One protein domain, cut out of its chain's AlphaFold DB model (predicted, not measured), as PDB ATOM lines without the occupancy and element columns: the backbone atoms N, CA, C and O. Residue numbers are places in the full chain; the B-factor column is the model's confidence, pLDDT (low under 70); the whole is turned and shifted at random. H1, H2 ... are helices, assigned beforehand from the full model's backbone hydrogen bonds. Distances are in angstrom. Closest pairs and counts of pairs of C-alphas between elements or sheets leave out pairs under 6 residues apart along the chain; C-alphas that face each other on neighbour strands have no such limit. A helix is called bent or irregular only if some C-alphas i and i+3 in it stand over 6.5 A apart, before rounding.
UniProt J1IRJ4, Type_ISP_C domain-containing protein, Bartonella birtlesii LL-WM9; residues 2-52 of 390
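What this domain is: This is residues 2 to 52 of the 390 residues of the protein "Type_ISP_C domain-containing protein" of Bartonella birtlesii LL-WM9 (UniProt J1IRJ4). Three helices, each at a steep tilt to the other two, have their centres at the corners of a small triangle: H3 packs on the longest, H1, and on H2, coming closest to them with Leu 49 and Ile 50 near its last residues, while H1 and H2 are close but not clearly touching. The links bend round the two ends, with His 18 in one and Arg 37 in the other. The printed part has 51 residues, 33 of them in H1, H2 and H3 in that order, no named strand, and is all helix. It is compact, radius of gyration of the C-alphas 10.2 A, with an elongated outline of 30 by 18 by 16 A.

How they stand to each other: H1, residues 2 to 15, touches H3, residues 43 to 50, with residues 8 to 12 alone; the closest C-alphas, of Val 9 and Leu 49, are 5.4 A apart, at a steep tilt of 50 degrees, the same way. H2, residues 21 to 31, is close to H1 but not clearly touching; their closest C-alphas, of Phe 12 and Phe 31, are 7.5 A apart. H2 touches H3, with the closest C-alphas, of Arg 24 and Ile 50, 6.3 A apart, at a tilt of 68 degrees, only just steep, opposite ways. Every O i to N i+4 pair is within hydrogen-bond range in H1 and H3, and 5 of 7 in H2.

Where its parts are: H1 begins at C-alpha 2 (20.117, 18.891, 130.323) and is 20.1 A long. H2, 14.6 A, is irregular: C-alphas 26 and 29 are 7.2 A apart. H3, 10.7 A, ends at C-alpha 50 (11.052, 19.118, 117.631).

The domain as a whole: The C-alphas of His 18 and Arg 37, the two farthest apart, are 30.8 A apart. The link from H1 to H2 is tight and that from H2 to H3 long, with 11 residues. The printed part has no cut, and no printed residue is under 70 in pLDDT.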
ATOM      1  N   ILE A   2      21.462  19.521 130.427       97.00
ATOM      2  CA  ILE A   2      20.117  18.891 130.323       97.00
ATOM      3  C   ILE A   2      18.973  19.841 130.716       97.00
ATOM      4  O   ILE A   2      18.011  19.985 129.971       97.00
ATOM      5  N   ALA A   3      19.103  20.551 131.840       97.56
ATOM      6  CA  ALA A   3      18.095  21.526 132.264       97.56
ATOM      7  C   ALA A   3      17.866  22.638 131.221       97.56
ATOM      8  O   ALA A   3      16.731  23.018 130.957       97.56
ATOM      9  N   PHE A   4      18.939  23.115 130.581       97.81
ATOM     10  CA  PHE A   4      18.844  24.121 129.524       97.81
ATOM     11  C   PHE A   4      18.158  23.568 128.271       97.81
ATOM     12  O   PHE A   4      17.277  24.221 127.722       97.81
ATOM     13  N   TYR A   5      18.502  22.344 127.861       97.88
ATOM     14  CA  TYR A   5      17.810  21.659 126.770       97.88
ATOM     15  C   TYR A   5      16.298  21.579 127.027       97.88
ATOM     16  O   TYR A   5      15.518  22.009 126.186       97.88
ATOM     17  N   ASN A   6      15.882  21.112 128.211       98.19
ATOM     18  CA  ASN A   6      14.461  21.005 128.551       98.19
ATOM     19  C   ASN A   6      13.758  22.373 128.539       98.19
ATOM     20  O   ASN A   6      12.638  22.466 128.048       98.19
ATOM     21  N   SER A   7      14.424  23.442 128.994       97.94
ATOM     22  CA  SER A   7      13.853  24.795 128.912       97.94
ATOM     23  C   SER A   7      13.640  25.263 127.466       97.94
ATOM     24  O   SER A   7      12.657  25.936 127.171       97.94
ATOM     25  N   GLU A   8      14.516  24.863 126.538       97.75
ATOM     26  CA  GLU A   8      14.355  25.167 125.113       97.75
ATOM     27  C   GLU A   8      13.224  24.348 124.483       97.75
ATOM     28  O   GLU A   8      12.502  24.870 123.635       97.75
ATOM     29  N   VAL A   9      13.020  23.102 124.930       97.00
ATOM     30  CA  VAL A   9      11.871  22.270 124.535       97.00
ATOM     31  C   VAL A   9      10.558  22.920 124.972       97.00
ATOM     32  O   VAL A   9       9.644  23.054 124.160       97.00
ATOM     33  N   GLU A  10      10.464  23.368 126.225       96.94
ATOM     34  CA  GLU A  10       9.285  24.071 126.746       96.94
ATOM     35  C   GLU A  10       9.015  25.365 125.964       96.94
ATOM     36  O   GLU A  10       7.893  25.584 125.499       96.94
ATOM     37  N   ARG A  11      10.055  26.180 125.734       97.25
ATOM     38  CA  ARG A  11       9.962  27.422 124.951       97.25
ATOM     39  C   ARG A  11       9.477  27.144 123.526       97.25
ATOM     40  O   ARG A  11       8.609  27.855 123.025       97.25
ATOM     41  N   PHE A  12      10.028  26.120 122.873       96.06
ATOM     42  CA  PHE A  12       9.684  25.764 121.496       96.06
ATOM     43  C   PHE A  12       8.259  25.218 121.386       96.06
ATOM     44  O   PHE A  12       7.506  25.612 120.498       96.06
ATOM     45  N   ASN A  13       7.852  24.362 122.324       93.81
ATOM     46  CA  ASN A  13       6.497  23.824 122.373       93.81
ATOM     47  C   ASN A  13       5.446  24.908 122.621       93.81
ATOM     48  O   ASN A  13       4.383  24.843 122.008       93.81
ATOM     49  N   GLY A  14       5.742  25.904 123.461       94.00
ATOM     50  CA  GLY A  14       4.850  27.043 123.694       94.00
ATOM     51  C   GLY A  14       4.730  27.988 122.493       94.00
ATOM     52  O   GLY A  14       3.652  28.511 122.239       94.00
ATOM     53  N   ALA A  15       5.809  28.189 121.730       93.50
ATOM     54  CA  ALA A  15       5.800  29.071 120.560       93.50
ATOM     55  C   ALA A  15       5.152  28.435 119.316       93.50
ATOM     56  O   ALA A  15       4.539  29.149 118.529       93.50
ATOM     57  N   TYR A  16       5.279  27.113 119.150       92.06
ATOM     58  CA  TYR A  16       4.858  26.382 117.945       92.06
ATOM     59  C   TYR A  16       3.852  25.257 118.261       92.06
ATOM     60  O   TYR A  16       3.939  24.156 117.710       92.06
ATOM     61  N   THR A  17       2.930  25.484 119.208       86.88
ATOM     62  CA  THR A  17       2.002  24.453 119.729       86.88
ATOM     63  C   THR A  17       1.086  23.859 118.657       86.88
ATOM     64  O   THR A  17       0.763  22.675 118.712       86.88
ATOM     65  N   HIS A  18       0.667  24.672 117.685       87.25
ATOM     66  CA  HIS A  18      -0.293  24.287 116.644       87.25
ATOM     67  C   HIS A  18       0.342  24.088 115.264       87.25
ATOM     68  O   HIS A  18      -0.368  23.795 114.303       87.25
ATOM     69  N   ASP A  19       1.662  24.234 115.161       88.50
ATOM     70  CA  ASP A  19       2.365  24.119 113.890       88.50
ATOM     71  C   ASP A  19       2.654  22.666 113.523       88.50
ATOM     72  O   ASP A  19       2.951  21.817 114.371       88.50
ATOM     73  N   ASP A  20       2.610  22.384 112.221       88.44
ATOM     74  CA  ASP A  20       2.952  21.069 111.700       88.44
ATOM     75  C   ASP A  20       4.453  20.752 111.863       88.44
ATOM     76  O   ASP A  20       5.312  21.624 112.043       88.44
ATOM     77  N   GLY A  21       4.797  19.463 111.782       86.94
ATOM     78  CA  GLY A  21       6.186  19.017 111.936       86.94
ATOM     79  C   GLY A  21       7.141  19.669 110.930       86.94
ATOM     80  O   GLY A  21       8.282  19.966 111.268       86.94
ATOM     81  N   LYS A  22       6.669  19.968 109.713       90.12
ATOM     82  CA  LYS A  22       7.482  20.577 108.651       90.12
ATOM     83  C   LYS A  22       7.863  22.019 108.981       90.12
ATOM     84  O   LYS A  22       8.996  22.426 108.720       90.12
ATOM     85  N   THR A  23       6.933  22.784 109.539       90.19
ATOM     86  CA  THR A  23       7.160  24.157 109.995       90.19
ATOM     87  C   THR A  23       8.121  24.157 111.172       90.19
ATOM     88  O   THR A  23       9.124  24.866 111.125       90.19
ATOM     89  N   ARG A  24       7.906  23.270 112.150       91.44
ATOM     90  CA  ARG A  24       8.796  23.103 113.310       91.44
ATOM     91  C   ARG A  24      10.237  22.764 112.904       91.44
ATOM     92  O   ARG A  24      11.176  23.382 113.400       91.44
ATOM     93  N   THR A  25      10.441  21.848 111.956       91.88
ATOM     94  CA  THR A  25      11.791  21.517 111.461       91.88
ATOM     95  C   THR A  25      12.474  22.707 110.791       91.88
ATOM     96  O   THR A  25      13.672  22.902 110.964       91.88
ATOM     97  N   LYS A  26      11.735  23.532 110.040       91.69
ATOM     98  CA  LYS A  26      12.310  24.709 109.368       91.69
ATOM     99  C   LYS A  26      12.680  25.842 110.327       91.69
ATOM    100  O   LYS A  26      13.541  26.649 109.986       91.69
ATOM    101  N   THR A  27      12.022  25.945 111.480       93.62
ATOM    102  CA  THR A  27      12.208  27.068 112.410       93.62
ATOM    103  C   THR A  27      13.193  26.772 113.537       93.62
ATOM    104  O   THR A  27      13.759  27.720 114.084       93.62
ATOM    105  N   VAL A  28      13.450  25.496 113.862       93.94
ATOM    106  CA  VAL A  28      14.262  25.098 115.028       93.94
ATOM    107  C   VAL A  28      15.640  25.763 115.065       93.94
ATOM    108  O   VAL A  28      16.049  26.256 116.112       93.94
ATOM    109  N   ASP A  29      16.332  25.842 113.925       92.81
ATOM    110  CA  ASP A  29      17.711  26.340 113.850       92.81
ATOM    111  C   ASP A  29      17.827  27.825 114.191       92.81
ATOM    112  O   ASP A  29      18.806  28.239 114.808       92.81
ATOM    113  N   ASN A  30      16.810  28.607 113.826       93.19
ATOM    114  CA  ASN A  30      16.742  30.036 114.126       93.19
ATOM    115  C   ASN A  30      16.146  30.307 115.512       93.19
ATOM    116  O   ASN A  30      16.281  31.411 116.037       93.19
ATOM    117  N   PHE A  31      15.458  29.323 116.090       94.62
ATOM    118  CA  PHE A  31      14.814  29.462 117.384       94.62
ATOM    119  C   PHE A  31      15.766  29.171 118.542       94.62
ATOM    120  O   PHE A  31      15.796  29.937 119.510       94.62
ATOM    121  N   VAL A  32      16.490  28.048 118.479       95.44
ATOM    122  CA  VAL A  32      17.277  27.561 119.617       95.44
ATOM    123  C   VAL A  32      18.453  28.479 119.916       95.44
ATOM    124  O   VAL A  32      19.131  28.989 119.024       95.44
ATOM    125  N   ASN A  33      18.739  28.667 121.198       95.75
ATOM    126  CA  ASN A  33      19.908  29.422 121.615       95.75
ATOM    127  C   ASN A  33      21.182  28.575 121.418       95.75
ATOM    128  O   ASN A  33      21.319  27.472 121.953       95.75
ATOM    129  N   SER A  34      22.112  29.115 120.628       93.25
ATOM    130  CA  SER A  34      23.357  28.472 120.193       93.25
ATOM    131  C   SER A  34      24.573  28.777 121.081       93.25
ATOM    132  O   SER A  34      25.705  28.486 120.690       93.25
ATOM    133  N   ASP A  35      24.365  29.339 122.278       96.00
ATOM    134  CA  ASP A  35      25.422  29.574 123.263       96.00
ATOM    135  C   ASP A  35      26.084  28.253 123.689       96.00
ATOM    136  O   ASP A  35      25.539  27.460 124.465       96.00
ATOM    137  N   ALA A  36      27.312  28.051 123.204       95.62
ATOM    138  CA  ALA A  36      28.113  26.858 123.444       95.62
ATOM    139  C   ALA A  36      28.457  26.632 124.927       95.62
ATOM    140  O   ALA A  36      28.846  25.522 125.296       95.62
ATOM    141  N   ARG A  37      28.301  27.648 125.791       96.69
ATOM    142  CA  ARG A  37      28.453  27.511 127.250       96.69
ATOM    143  C   ARG A  37      27.281  26.786 127.904       96.69
ATOM    144  O   ARG A  37      27.409  26.305 129.027       96.69
ATOM    145  N   LYS A  38      26.135  26.701 127.222       97.00
ATOM    146  CA  LYS A  38      24.919  26.065 127.746       97.00
ATOM    147  C   LYS A  38      24.695  24.674 127.164       97.00
ATOM    148  O   LYS A  38      24.320  23.758 127.907       97.00
ATOM    149  N   ILE A  39      24.926  24.518 125.859       96.31
ATOM    150  CA  ILE A  39      24.743  23.262 125.126       96.31
ATOM    151  C   ILE A  39      25.538  23.249 123.819       96.31
ATOM    152  O   ILE A  39      25.708  24.272 123.160       96.31
ATOM    153  N   SER A  40      25.988  22.062 123.417       95.75
ATOM    154  CA  SER A  40      26.464  21.807 122.060       95.75
ATOM    155  C   SER A  40      25.377  21.050 121.303       95.75
ATOM    156  O   SER A  40      25.086  19.898 121.616       95.75
ATOM    157  N   TRP A  41      24.726  21.720 120.351       95.00
ATOM    158  CA  TRP A  41      23.663  21.116 119.552       95.00
ATOM    159  C   TRP A  41      24.229  20.208 118.459       95.00
ATOM    160  O   TRP A  41      25.127  20.608 117.719       95.00
ATOM    161  N   ASN A  42      23.626  19.036 118.290       92.88
ATOM    162  CA  ASN A  42      23.748  18.202 117.095       92.88
ATOM    163  C   ASN A  42      22.373  18.052 116.422       92.88
ATOM    164  O   ASN A  42      21.354  18.533 116.927       92.88
ATOM    165  N   TYR A  43      22.355  17.392 115.267       92.38
ATOM    166  CA  TYR A  43      21.123  17.123 114.528       92.38
ATOM    167  C   TYR A  43      20.122  16.311 115.370       92.38
ATOM    168  O   TYR A  43      18.966  16.705 115.515       92.38
ATOM    169  N   SER A  44      20.592  15.241 116.019       92.94
ATOM    170  CA  SER A  44      19.767  14.329 116.821       92.94
ATOM    171  C   SER A  44      19.046  15.016 117.990       92.94
ATOM    172  O   SER A  44      17.857  14.781 118.202       92.94
ATOM    173  N   LEU A  45      19.716  15.915 118.721       94.75
ATOM    174  CA  LEU A  45      19.102  16.669 119.823       94.75
ATOM    175  C   LEU A  45      18.029  17.642 119.328       94.75
ATOM    176  O   LEU A  45      17.016  17.824 120.004       94.75
ATOM    177  N   LYS A  46      18.228  18.261 118.157       95.19
ATOM    178  CA  LYS A  46      17.227  19.148 117.544       95.19
ATOM    179  C   LYS A  46      15.992  18.366 117.098       95.19
ATOM    180  O   LYS A  46      14.878  18.810 117.351       95.19
ATOM    181  N   GLU A  47      16.179  17.184 116.515       94.00
ATOM    182  CA  GLU A  47      15.085  16.265 116.174       94.00
ATOM    183  C   GLU A  47      14.289  15.826 117.411       94.00
ATOM    184  O   GLU A  47      13.056  15.841 117.398       94.00
ATOM    185  N   ASP A  48      14.974  15.473 118.501       94.94
ATOM    186  CA  ASP A  48      14.320  15.137 119.771       94.94
ATOM    187  C   ASP A  48      13.568  16.352 120.355       94.94
ATOM    188  O   ASP A  48      12.453  16.200 120.862       94.94
ATOM    189  N   LEU A  49      14.107  17.570 120.202       96.06
ATOM    190  CA  LEU A  49      13.449  18.804 120.647       96.06
ATOM    191  C   LEU A  49      12.183  19.100 119.836       96.06
ATOM    192  O   LEU A  49      11.150  19.426 120.418       96.06
ATOM    193  N   ILE A  50      12.224  18.939 118.507       94.94
ATOM    194  CA  ILE A  50      11.052  19.118 117.631       94.94
ATOM    195  C   ILE A  50       9.911  18.188 118.056       94.94
ATOM    196  O   ILE A  50       8.749  18.599 118.024       94.94
ATOM    197  N   LYS A  51      10.239  16.969 118.500       93.56
ATOM    198  CA  LYS A  51       9.290  15.964 119.010       93.56
ATOM    199  C   LYS A  51       8.809  16.240 120.438       93.56
ATOM    200  O   LYS A  51       8.024  15.461 120.970       93.56
ATOM    201  N   GLY A  52       9.271  17.320 121.069       94.31
ATOM    202  CA  GLY A  52       8.890  17.690 122.429       94.31
ATOM    203  C   GLY A  52       9.484  16.774 123.499       94.31
ATOM    204  O   GLY A  52       8.946  16.696 124.602       94.31
TER     205      GLY A  52